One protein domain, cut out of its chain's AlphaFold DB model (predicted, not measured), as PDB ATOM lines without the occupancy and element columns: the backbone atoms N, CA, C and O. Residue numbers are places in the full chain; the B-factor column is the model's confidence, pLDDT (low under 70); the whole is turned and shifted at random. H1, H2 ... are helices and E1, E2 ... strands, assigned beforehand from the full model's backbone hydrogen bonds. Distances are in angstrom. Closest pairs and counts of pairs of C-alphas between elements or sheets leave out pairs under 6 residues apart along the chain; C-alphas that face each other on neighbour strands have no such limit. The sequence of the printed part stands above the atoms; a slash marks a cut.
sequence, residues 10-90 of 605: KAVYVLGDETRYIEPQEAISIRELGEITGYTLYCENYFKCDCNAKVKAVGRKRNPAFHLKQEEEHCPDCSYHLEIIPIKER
ATOM      1  N   LYS A  10     -41.475 -19.750 -44.987       78.25
ATOM      2  CA  LYS A  10     -41.018 -19.153 -46.252       78.25
ATOM      3  C   LYS A  10     -41.677 -19.816 -47.459       78.25
ATOM      4  O   LYS A  10     -42.224 -20.914 -47.362       78.25
ATOM      5  N   ALA A  11     -41.624 -19.142 -48.601       86.75
ATOM      6  CA  ALA A  11     -42.061 -19.673 -49.888       86.75
ATOM      7  C   ALA A  11     -41.079 -19.267 -50.988       86.75
ATOM      8  O   ALA A  11     -40.262 -18.364 -50.793       86.75
ATOM      9  N   VAL A  12     -41.171 -19.920 -52.143       88.31
ATOM     10  CA  VAL A  12     -40.459 -19.496 -53.351       88.31
ATOM     11  C   VAL A  12     -41.414 -18.696 -54.224       88.31
ATOM     12  O   VAL A  12     -42.486 -19.164 -54.594       88.31
ATOM     13  N   TYR A  13     -41.034 -17.465 -54.515       90.44
ATOM     14  CA  TYR A  13     -41.703 -16.562 -55.430       90.44
ATOM     15  C   TYR A  13     -41.139 -16.739 -56.836       90.44
ATOM     16  O   TYR A  13     -39.920 -16.747 -57.000       90.44
ATOM     17  N   VAL A  14     -42.030 -16.861 -57.823       87.00
ATOM     18  CA  VAL A  14     -41.681 -17.032 -59.238       87.00
ATOM     19  C   VAL A  14     -42.503 -16.076 -60.086       87.00
ATOM     20  O   VAL A  14     -43.735 -16.148 -60.085       87.00
ATOM     21  N   LEU A  15     -41.828 -15.195 -60.815       87.81
ATOM     22  CA  LEU A  15     -42.426 -14.300 -61.800       87.81
ATOM     23  C   LEU A  15     -41.485 -14.175 -63.002       87.81
ATOM     24  O   LEU A  15     -40.431 -13.555 -62.904       87.81
ATOM     25  N   GLY A  16     -41.881 -14.741 -64.146       83.62
ATOM     26  CA  GLY A  16     -41.010 -14.794 -65.324       83.62
ATOM     27  C   GLY A  16     -39.720 -15.554 -65.011       83.62
ATOM     28  O   GLY A  16     -39.785 -16.675 -64.513       83.62
ATOM     29  N   ASP A  17     -38.575 -14.916 -65.252       80.19
ATOM     30  CA  ASP A  17     -37.248 -15.480 -64.966       80.19
ATOM     31  C   ASP A  17     -36.802 -15.264 -63.505       80.19
ATOM     32  O   ASP A  17     -35.798 -15.823 -63.058       80.19
ATOM     33  N   GLU A  18     -37.537 -14.464 -62.724       83.25
ATOM     34  CA  GLU A  18     -37.192 -14.193 -61.331       83.25
ATOM     35  C   GLU A  18     -37.759 -15.282 -60.420       83.25
ATOM     36  O   GLU A  18     -38.973 -15.416 -60.258       83.25
ATOM     37  N   THR A  19     -36.861 -16.039 -59.792       86.19
ATOM     38  CA  THR A  19     -37.203 -17.122 -58.862       86.19
ATOM     39  C   THR A  19     -36.395 -16.938 -57.576       86.19
ATOM     40  O   THR A  19     -35.170 -17.054 -57.593       86.19
ATOM     41  N   ARG A  20     -37.042 -16.621 -56.447       88.38
ATOM     42  CA  ARG A  20     -36.351 -16.351 -55.167       88.38
ATOM     43  C   ARG A  20     -37.187 -16.698 -53.944       88.38
ATOM     44  O   ARG A  20     -38.402 -16.826 -54.025       88.38
ATOM     45  N   TYR A  21     -36.548 -16.793 -52.783       87.69
ATOM     46  CA  TYR A  21     -37.269 -16.906 -51.517       87.69
ATOM     47  C   TYR A  21     -37.969 -15.597 -51.146       87.69
ATOM     48  O   TYR A  21     -37.455 -14.505 -51.399       87.69
ATOM     49  N   ILE A  22     -39.141 -15.728 -50.529       83.62
ATOM     50  CA  ILE A  22     -39.945 -14.602 -50.071       83.62
ATOM     51  C   ILE A  22     -40.514 -14.855 -48.674       83.62
ATOM     52  O   ILE A  22     -40.917 -15.973 -48.333       83.62
ATOM     53  N   GLU A  23     -40.559 -13.792 -47.874       86.50
ATOM     54  CA  GLU A  23     -41.116 -13.807 -46.523       86.50
ATOM     55  C   GLU A  23     -42.637 -13.535 -46.533       86.50
ATOM     56  O   GLU A  23     -43.146 -12.828 -47.413       86.50
ATOM     57  N   PRO A  24     -43.408 -14.036 -45.546       81.81
ATOM     58  CA  PRO A  24     -44.869 -13.927 -45.543       81.81
ATOM     59  C   PRO A  24     -45.385 -12.487 -45.560       81.81
ATOM     60  O   PRO A  24     -46.412 -12.211 -46.174       81.81
ATOM     61  N   GLN A  25     -44.690 -11.570 -44.885       81.44
ATOM     62  CA  GLN A  25     -45.063 -10.151 -44.806       81.44
ATOM     63  C   GLN A  25     -44.881  -9.458 -46.152       81.44
ATOM     64  O   GLN A  25     -45.786  -8.767 -46.603       81.44
ATOM     65  N   GLU A  26     -43.760  -9.725 -46.818       84.25
ATOM     66  CA  GLU A  26     -43.454  -9.197 -48.146       84.25
ATOM     67  C   GLU A  26     -44.475  -9.698 -49.177       84.25
ATOM     68  O   GLU A  26     -45.071  -8.904 -49.901       84.25
ATOM     69  N   ALA A  27     -44.794 -10.996 -49.170       83.94
ATOM     70  CA  ALA A  27     -45.808 -11.564 -50.060       83.94
ATOM     71  C   ALA A  27     -47.228 -11.020 -49.795       83.94
ATOM     72  O   ALA A  27     -48.029 -10.894 -50.724       83.94
ATOM     73  N   ILE A  28     -47.563 -10.692 -48.540       82.56
ATOM     74  CA  ILE A  28     -48.830 -10.027 -48.196       82.56
ATOM     75  C   ILE A  28     -48.844  -8.602 -48.745       82.56
ATOM     76  O   ILE A  28     -49.832  -8.231 -49.372       82.56
ATOM     77  N   SER A  29     -47.761  -7.844 -48.568       82.12
ATOM     78  CA  SER A  29     -47.642  -6.484 -49.094       82.12
ATOM     79  C   SER A  29     -47.746  -6.449 -50.619       82.12
ATOM     80  O   SER A  29     -48.522  -5.654 -51.140       82.12
ATOM     81  N   ILE A  30     -47.077  -7.359 -51.336       81.31
ATOM     82  CA  ILE A  30     -47.181  -7.469 -52.805       81.31
ATOM     83  C   ILE A  30     -48.627  -7.763 -53.235       81.31
ATOM     84  O   ILE A  30     -49.137  -7.166 -54.182       81.31
ATOM     85  N   ARG A  31     -49.327  -8.652 -52.517       78.56
ATOM     86  CA  ARG A  31     -50.740  -8.955 -52.789       78.56
ATOM     87  C   ARG A  31     -51.673  -7.777 -52.493       78.56
ATOM     88  O   ARG A  31     -52.649  -7.601 -53.213       78.56
ATOM     89  N   GLU A  32     -51.433  -7.037 -51.414       77.12
ATOM     90  CA  GLU A  32     -52.295  -5.933 -50.965       77.12
ATOM     91  C   GLU A  32     -52.112  -4.661 -51.796       77.12
ATOM     92  O   GLU A  32     -53.089  -3.952 -52.027       77.12
ATOM     93  N   LEU A  33     -50.893  -4.399 -52.273       73.62
ATOM     94  CA  LEU A  33     -50.588  -3.266 -53.149       73.62
ATOM     95  C   LEU A  33     -51.061  -3.509 -54.591       73.62
ATOM     96  O   LEU A  33     -51.419  -2.562 -55.280       73.62
ATOM     97  N   GLY A  34     -51.131  -4.770 -55.039       62.34
ATOM     98  CA  GLY A  34     -51.743  -5.150 -56.322       62.34
ATOM     99  C   GLY A  34     -50.959  -4.738 -57.575       62.34
ATOM    100  O   GLY A  34     -51.454  -4.928 -58.683       62.34
ATOM    101  N   GLU A  35     -49.749  -4.199 -57.415       62.47
ATOM    102  CA  GLU A  35     -48.922  -3.646 -58.500       62.47
ATOM    103  C   GLU A  35     -48.222  -4.723 -59.348       62.47
ATOM    104  O   GLU A  35     -47.871  -4.476 -60.499       62.47
ATOM    105  N   ILE A  36     -48.054  -5.935 -58.812       67.69
ATOM    106  CA  ILE A  36     -47.373  -7.046 -59.486       67.69
ATOM    107  C   ILE A  36     -48.372  -8.185 -59.701       67.69
ATOM    108  O   ILE A  36     -48.934  -8.726 -58.747       67.69
ATOM    109  N   THR A  37     -48.601  -8.563 -60.962       69.81
ATOM    110  CA  THR A  37     -49.558  -9.612 -61.354       69.81
ATOM    111  C   THR A  37     -48.846 -10.751 -62.087       69.81
ATOM    112  O   THR A  37     -47.787 -10.556 -62.671       69.81
ATOM    113  N   GLY A  38     -49.395 -11.968 -62.016       74.62
ATOM    114  CA  GLY A  38     -48.831 -13.144 -62.700       74.62
ATOM    115  C   GLY A  38     -47.763 -13.927 -61.927       74.62
ATOM    116  O   GLY A  38     -47.269 -14.929 -62.435       74.62
ATOM    117  N   TYR A  39     -47.432 -13.531 -60.695       84.25
ATOM    118  CA  TYR A  39     -46.488 -14.281 -59.868       84.25
ATOM    119  C   TYR A  39     -47.133 -15.527 -59.251       84.25
ATOM    120  O   TYR A  39     -48.323 -15.544 -58.914       84.25
ATOM    121  N   THR A  40     -46.331 -16.571 -59.046       88.00
ATOM    122  CA  THR A  40     -46.744 -17.787 -58.340       88.00
ATOM    123  C   THR A  40     -45.863 -18.017 -57.122       88.00
ATOM    124  O   THR A  40     -44.654 -17.817 -57.163       88.00
ATOM    125  N   LEU A  41     -46.490 -18.421 -56.016       90.06
ATOM    126  CA  LEU A  41     -45.795 -18.818 -54.799       90.06
ATOM    127  C   LEU A  41     -45.804 -20.342 -54.701       90.06
ATOM    128  O   LEU A  41     -46.882 -20.944 -54.682       90.06
ATOM    129  N   TYR A  42     -44.625 -20.936 -54.595       87.88
ATOM    130  CA  TYR A  42     -44.406 -22.368 -54.435       87.88
ATOM    131  C   TYR A  42     -43.833 -22.703 -53.060       87.88
ATOM    132  O   TYR A  42     -43.381 -21.831 -52.311       87.88
ATOM    133  N   CYS A  43     -43.885 -23.987 -52.722       84.38
ATOM    134  CA  CYS A  43     -43.299 -24.538 -51.509       84.38
ATOM    135  C   CYS A  43     -41.835 -24.096 -51.325       84.38
ATOM    136  O   CYS A  43     -41.082 -23.963 -52.285       84.38
ATOM    137  N   GLU A  44     -41.403 -23.922 -50.074       84.19
ATOM    138  CA  GLU A  44     -40.011 -23.602 -49.721       84.19
ATOM    139  C   GLU A  44     -38.988 -24.569 -50.354       84.19
ATOM    140  O   GLU A  44     -37.872 -24.185 -50.710       84.19
ATOM    141  N   ASN A  45     -39.382 -25.828 -50.535       81.75
ATOM    142  CA  ASN A  45     -38.530 -26.858 -51.110       81.75
ATOM    143  C   ASN A  45     -38.606 -26.954 -52.642       81.75
ATOM    144  O   ASN A  45     -38.080 -27.918 -53.194       81.75
ATOM    145  N   TYR A  46     -39.203 -25.973 -53.330       82.31
ATOM    146  CA  TYR A  46     -39.248 -25.899 -54.797       82.31
ATOM    147  C   TYR A  46     -37.870 -26.167 -55.425       82.31
ATOM    148  O   TYR A  46     -37.729 -27.068 -56.233       82.31
ATOM    149  N   PHE A  47     -36.807 -25.516 -54.946       76.75
ATOM    150  CA  PHE A  47     -35.448 -25.739 -55.464       76.75
ATOM    151  C   PHE A  47     -34.759 -27.027 -54.990       76.75
ATOM    152  O   PHE A  47     -33.716 -27.391 -55.524       76.75
ATOM    153  N   LYS A  48     -35.272 -27.683 -53.941       76.56
ATOM    154  CA  LYS A  48     -34.601 -28.825 -53.295       76.56
ATOM    155  C   LYS A  48     -35.126 -30.169 -53.779       76.56
ATOM    156  O   LYS A  48     -34.338 -31.087 -53.972       76.56
ATOM    157  N   CYS A  49     -36.442 -30.295 -53.924       75.38
ATOM    158  CA  CYS A  49     -37.097 -31.534 -54.350       75.38
ATOM    159  C   CYS A  49     -38.122 -31.311 -55.468       75.38
ATOM    160  O   CYS A  49     -39.011 -32.141 -55.656       75.38
ATOM    161  N   ASP A  50     -38.018 -30.180 -56.172       77.56
ATOM    162  CA  ASP A  50     -38.887 -29.809 -57.292       77.56
ATOM    163  C   ASP A  50     -40.381 -29.803 -56.916       77.56
ATOM    164  O   ASP A  50     -41.279 -30.184 -57.671       77.56
ATOM    165  N   CYS A  51     -40.666 -29.407 -55.669       80.88
ATOM    166  CA  CYS A  51     -42.024 -29.389 -55.151       80.88
ATOM    167  C   CYS A  51     -42.810 -28.205 -55.730       80.88
ATOM    168  O   CYS A  51     -42.768 -27.090 -55.208       80.88
ATOM    169  N   ASN A  52     -43.604 -28.492 -56.761       84.12
ATOM    170  CA  ASN A  52     -44.462 -27.531 -57.464       84.12
ATOM    171  C   ASN A  52     -45.766 -27.172 -56.725       84.12
ATOM    172  O   ASN A  52     -46.667 -26.575 -57.314       84.12
ATOM    173  N   ALA A  53     -45.880 -27.511 -55.438       84.00
ATOM    174  CA  ALA A  53     -47.081 -27.250 -54.655       84.00
ATOM    175  C   ALA A  53     -47.277 -25.745 -54.442       84.00
ATOM    176  O   ALA A  53     -46.398 -25.063 -53.900       84.00
ATOM    177  N   LYS A  54     -48.440 -25.219 -54.841       87.69
ATOM    178  CA  LYS A  54     -48.717 -23.781 -54.739       87.69
ATOM    179  C   LYS A  54     -49.186 -23.387 -53.346       87.69
ATOM    180  O   LYS A  54     -50.065 -24.006 -52.742       87.69
ATOM    181  N   VAL A  55     -48.659 -22.267 -52.864       85.56
ATOM    182  CA  VAL A  55     -48.955 -21.724 -51.536       85.56
ATOM    183  C   VAL A  55     -49.566 -20.325 -51.619       85.56
ATOM    184  O   VAL A  55     -49.608 -19.676 -52.666       85.56
ATOM    185  N   LYS A  56     -50.116 -19.856 -50.502       84.56
ATOM    186  CA  LYS A  56     -50.656 -18.507 -50.328       84.56
ATOM    187  C   LYS A  56     -50.195 -17.923 -49.000       84.56
ATOM    188  O   LYS A  56     -50.206 -18.613 -47.983       84.56
ATOM    189  N   ALA A  57     -49.858 -16.639 -49.000       81.50
ATOM    190  CA  ALA A  57     -49.551 -15.913 -47.774       81.50
ATOM    191  C   ALA A  57     -50.844 -15.574 -47.011       81.50
ATOM    192  O   ALA A  57     -51.828 -15.110 -47.600       81.50
ATOM    193  N   VAL A  58     -50.868 -15.784 -45.698       74.75
ATOM    194  CA  VAL A  58     -52.033 -15.520 -44.843       74.75
ATOM    195  C   VAL A  58     -51.651 -14.521 -43.755       74.75
ATOM    196  O   VAL A  58     -50.840 -14.812 -42.882       74.75
ATOM    197  N   GLY A  59     -52.276 -13.341 -43.783       62.59
ATOM    198  CA  GLY A  59     -52.051 -12.278 -42.806       62.59
ATOM    199  C   GLY A  59     -52.894 -12.467 -41.552       62.59
ATOM    200  O   GLY A  59     -54.042 -12.030 -41.492       62.59
ATOM    201  N   ARG A  60     -52.339 -13.105 -40.520       58.19
ATOM    202  CA  ARG A  60     -52.906 -13.053 -39.163       58.19
ATOM    203  C   ARG A  60     -52.186 -11.944 -38.399       58.19
ATOM    204  O   ARG A  60     -50.962 -11.931 -38.406       58.19
ATOM    205  N   LYS A  61     -52.928 -11.070 -37.694       46.94
ATOM    206  CA  LYS A  61     -52.467  -9.831 -37.002       46.94
ATOM    207  C   LYS A  61     -51.174  -9.922 -36.156       46.94
ATOM    208  O   LYS A  61     -50.716  -8.892 -35.679       46.94
ATOM    209  N   ARG A  62     -50.624 -11.115 -35.893       48.19
ATOM    210  CA  ARG A  62     -49.383 -11.324 -35.126       48.19
ATOM    211  C   ARG A  62     -48.422 -12.387 -35.669       48.19
ATOM    212  O   ARG A  62     -47.332 -12.470 -35.127       48.19
ATOM    213  N   ASN A  63     -48.802 -13.203 -36.658       63.03
ATOM    214  CA  ASN A  63     -47.890 -14.207 -37.222       63.03
ATOM    215  C   ASN A  63     -48.328 -14.593 -38.648       63.03
ATOM    216  O   ASN A  63     -49.185 -15.469 -38.810       63.03
ATOM    217  N   PRO A  64     -47.861 -13.866 -39.672       73.31
ATOM    218  CA  PRO A  64     -48.135 -14.204 -41.060       73.31
ATOM    219  C   PRO A  64     -47.317 -15.429 -41.480       73.31
ATOM    220  O   PRO A  64     -46.166 -15.570 -41.085       73.31
ATOM    221  N   ALA A  65     -47.923 -16.315 -42.264       80.75
ATOM    222  CA  ALA A  65     -47.288 -17.543 -42.739       80.75
ATOM    223  C   ALA A  65     -47.840 -17.944 -44.110       80.75
ATOM    224  O   ALA A  65     -48.888 -17.443 -44.540       80.75
ATOM    225  N   PHE A  66     -47.163 -18.873 -44.779       77.81
ATOM    226  CA  PHE A  66     -47.642 -19.485 -46.010       77.81
ATOM    227  C   PHE A  66     -48.420 -20.764 -45.717       77.81
ATOM    228  O   PHE A  66     -48.065 -21.554 -44.847       77.81
ATOM    229  N   HIS A  67     -49.503 -20.968 -46.451       79.06
ATOM    230  CA  HIS A  67     -50.291 -22.194 -46.403       79.06
ATOM    231  C   HIS A  67     -50.506 -22.711 -47.814       79.06
ATOM    232  O   HIS A  67     -50.612 -21.920 -48.750       79.06
ATOM    233  N   LEU A  68     -50.635 -24.025 -47.956       78.56
ATOM    234  CA  LEU A  68     -51.018 -24.652 -49.214       78.56
ATOM    235  C   LEU A  68     -52.337 -24.058 -49.742       78.56
ATOM    236  O   LEU A  68     -53.255 -23.739 -48.969       78.56
ATOM    237  N   LYS A  69     -52.440 -23.864 -51.059       78.62
ATOM    238  CA  LYS A  69     -53.736 -23.560 -51.677       78.62
ATOM    239  C   LYS A  69     -54.636 -24.801 -51.596       78.62
ATOM    240  O   LYS A  69     -54.167 -25.916 -51.398       78.62
ATOM    241  N   GLN A  70     -55.952 -24.584 -51.653       70.12
ATOM    242  CA  GLN A  70     -56.898 -25.704 -51.655       70.12
ATOM    243  C   GLN A  70     -56.617 -26.576 -52.888       70.12
ATOM    244  O   GLN A  70     -56.430 -26.010 -53.958       70.12
ATOM    245  N   GLU A  71     -56.589 -27.902 -52.707       72.12
ATOM    246  CA  GLU A  71     -56.372 -28.924 -53.757       72.12
ATOM    247  C   GLU A  71     -54.932 -29.080 -54.278       72.12
ATOM    248  O   GLU A  71     -54.685 -29.876 -55.176       72.12
ATOM    249  N   GLU A  72     -53.966 -28.387 -53.679       75.62
ATOM    250  CA  GLU A  72     -52.540 -28.627 -53.917       75.62
ATOM    251  C   GLU A  72     -52.006 -29.658 -52.909       75.62
ATOM    252  O   GLU A  72     -52.501 -29.736 -51.782       75.62
ATOM    253  N   GLU A  73     -50.988 -30.435 -53.283       73.69
ATOM    254  CA  GLU A  73     -50.327 -31.414 -52.409       73.69
ATOM    255  C   GLU A  73     -48.806 -31.357 -52.585       73.69
ATOM    256  O   GLU A  73     -48.293 -31.056 -53.662       73.69
ATOM    257  N   HIS A  74     -48.069 -31.626 -51.507       74.94
ATOM    258  CA  HIS A  74     -46.611 -31.719 -51.560       74.94
ATOM    259  C   HIS A  74     -46.165 -33.017 -52.249       74.94
ATOM    260  O   HIS A  74     -46.856 -34.031 -52.166       74.94
ATOM    261  N   CYS A  75     -44.982 -33.017 -52.877       71.50
ATOM    262  CA  CYS A  75     -44.394 -34.263 -53.366       71.50
ATOM    263  C   CYS A  75     -43.972 -35.161 -52.177       71.50
ATOM    264  O   CYS A  75     -43.721 -34.636 -51.086       71.50
ATOM    265  N   PRO A  76     -43.906 -36.495 -52.352       60.91
ATOM    266  CA  PRO A  76     -43.789 -37.455 -51.245       60.91
ATOM    267  C   PRO A  76     -42.603 -37.222 -50.296       60.91
ATOM    268  O   PRO A  76     -42.726 -37.472 -49.099       60.91
ATOM    269  N   ASP A  77     -41.502 -36.674 -50.814       62.38
ATOM    270  CA  ASP A  77     -40.259 -36.451 -50.066       62.38
ATOM    271  C   ASP A  77     -40.042 -34.979 -49.673       62.38
ATOM    272  O   ASP A  77     -38.973 -34.581 -49.207       62.38
ATOM    273  N   CYS A  78     -41.057 -34.129 -49.848       64.19
ATOM    274  CA  CYS A  78     -40.973 -32.719 -49.492       64.19
ATOM    275  C   CYS A  78     -41.134 -32.516 -47.980       64.19
ATOM    276  O   CYS A  78     -42.216 -32.216 -47.472       64.19
ATOM    277  N   SER A  79     -40.021 -32.618 -47.257       56.47
ATOM    278  CA  SER A  79     -39.930 -32.271 -45.839       56.47
ATOM    279  C   SER A  79     -39.294 -30.896 -45.657       56.47
ATOM    280  O   SER A  79     -38.144 -30.686 -46.041       56.47
ATOM    281  N   TYR A  80     -40.013 -29.945 -45.069       57.47
ATOM    282  CA  TYR A  80     -39.447 -28.666 -44.636       57.47
ATOM    283  C   TYR A  80     -39.297 -28.650 -43.114       57.47
ATOM    284  O   TYR A  80     -40.040 -29.321 -42.387       57.47
ATOM    285  N   HIS A  81     -38.295 -27.918 -42.627       46.75
ATOM    286  CA  HIS A  81     -38.069 -27.780 -41.197       46.75
ATOM    287  C   HIS A  81     -39.156 -26.892 -40.606       46.75
ATOM    288  O   HIS A  81     -39.186 -25.683 -40.815       46.75
ATOM    289  N   LEU A  82     -40.045 -27.507 -39.833       48.22
ATOM    290  CA  LEU A  82     -40.806 -26.765 -38.846       48.22
ATOM    291  C   LEU A  82     -39.790 -26.183 -37.859       48.22
ATOM    292  O   LEU A  82     -38.935 -26.920 -37.366       48.22
ATOM    293  N   GLU A  83     -39.910 -24.905 -37.505       42.41
ATOM    294  CA  GLU A  83     -39.127 -24.327 -36.397       42.41
ATOM    295  C   GLU A  83     -39.379 -25.059 -35.061       42.41
ATOM    296  O   GLU A  83     -38.726 -24.780 -34.060       42.41
ATOM    297  N   ILE A  84     -40.331 -26.002 -35.027       43.00
ATOM    298  CA  ILE A  84     -40.788 -26.690 -33.829       43.00
ATOM    299  C   ILE A  84     -40.886 -28.205 -34.092       43.00
ATOM    300  O   ILE A  84     -41.652 -28.658 -34.943       43.00
ATOM    301  N   ILE A  85     -40.096 -29.000 -33.356       42.44
ATOM    302  CA  ILE A  85     -40.059 -30.475 -33.445       42.44
ATOM    303  C   ILE A  85     -41.196 -31.071 -32.591       42.44
ATOM    304  O   ILE A  85     -41.309 -30.723 -31.430       42.44
ATOM    305  N   PRO A  86     -42.007 -32.041 -33.025       41.34
ATOM    306  CA  PRO A  86     -43.076 -32.565 -32.168       41.34
ATOM    307  C   PRO A  86     -42.552 -33.240 -30.884       41.34
ATOM    308  O   PRO A  86     -41.705 -34.135 -30.942       41.34
ATOM    309  N   ILE A  87     -43.097 -32.883 -29.711       36.78
ATOM    310  CA  ILE A  87     -42.666 -33.403 -28.382       36.78
ATOM    311  C   ILE A  87     -42.532 -34.930 -28.356       36.78
ATOM    312  O   ILE A  87     -41.621 -35.475 -27.735       36.78
ATOM    313  N   LYS A  88     -43.449 -35.631 -29.030       39.00
ATOM    314  CA  LYS A  88     -43.542 -37.095 -29.034       39.00
ATOM    315  C   LYS A  88     -42.301 -37.767 -29.632       39.00
ATOM    316  O   LYS A  88     -41.971 -38.878 -29.228       39.00
ATOM    317  N   GLU A  89     -41.611 -37.094 -30.550       41.22
ATOM    318  CA  GLU A  89     -40.332 -37.556 -31.098       41.22
ATOM    319  C   GLU A  89     -39.155 -37.177 -30.186       41.22
ATOM    320  O   GLU A  89     -38.249 -37.990 -30.013       41.22
ATOM    321  N   ARG A  90     -39.221 -36.031 -29.489       42.09
ATOM    322  CA  ARG A  90     -38.176 -35.568 -28.549       42.09
ATOM    323  C   ARG A  90     -37.972 -36.497 -27.337       42.09
ATOM    324  O   ARG A  90     -36.864 -36.613 -26.828       42.09
TER     325      ARG A  90
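What this domain is: This is residues 10 to 90 of the 605 residues of an uncharacterized protein of Bacillus cereus AH1272 (UniProt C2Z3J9). Two small antiparallel sheets, E2 E1 E3 and the hairpin E4 E5, pack partly face to face with their strands crossed, a small sandwich with H1 packed on E4 and E5 at one side. The short H2 grazes the three-strand sheet, and residues 82 to 90, of which 87 to 90 belong to H3, stick out as a tail. The printed part has 81 residues with three named helices and five named strands, in the order E1 E2 H1 E3 H2 E4 E5 H3; the class is mixed, with 40 residues, under half, in named elements. It is only just compact, close to loose, with a radius of gyration of the C-alphas of 13.6 A and spans of 45 by 31 by 23 A.

How they stand to each other: Start at E1, residues 11 to 15, which forms a hairpin with E2, residues 18 to 22; look there for N 13 and O 20, 2.8 A apart. On the other side of E1 is E3, residues 40 to 43, antiparallel, with N 12 and O 42 at 2.9 A. H1, residues 24 to 33, makes with E2 and E3 a split strand-helix-strand unit, two strands running the same way with E1 between them; its crossover is right-handed. The hairpin of E4, residues 55 to 58, and E5, residues 65 to 68, has N 56 and O 67 at 2.8 A. The two sheets form a sandwich, two sheets face to face, their strands at 69 degrees; the closest C-alphas of E3 and E4 are those of Leu 41 and Val 55, 5.4 A. The closest C-alphas of H1 and E5 are those of Pro 24 and Ala 65, 5.2 A. H1 is only just not on the three-strand sheet, with 4 pairs of C-alphas within 10 A. H2, residues 46 to 49, only grazes that sheet; H3, residues 87 to 90, is apart from E1, among others. Every O i to N i+4 pair of H1 is within hydrogen-bond range; H2 and H3 are too short for one.

Where its parts are: Find C-alpha 11 at (-42.061, -19.673, -49.888); E1 runs 13.1 A from there, and E2 11.6 A. H1 begins at C-alpha 24, (-44.869, -13.927, -45.543), and runs 14.3 A. E3 spans 10.2 A, H2 6.0 A, E4 9.6 A, E5 10.3 A, and H3 5.0 A, ending at (-38.176, -35.568, -28.549).

The domain as a whole: The C-alphas farthest apart are those of Glu 35 and Arg 90, 45.1 A. The printed part has no cut; the link E5 to H3, 18 residues, is long. Confidence is under 70 at residues 34 to 37, 59 to 63 and 76 to 90.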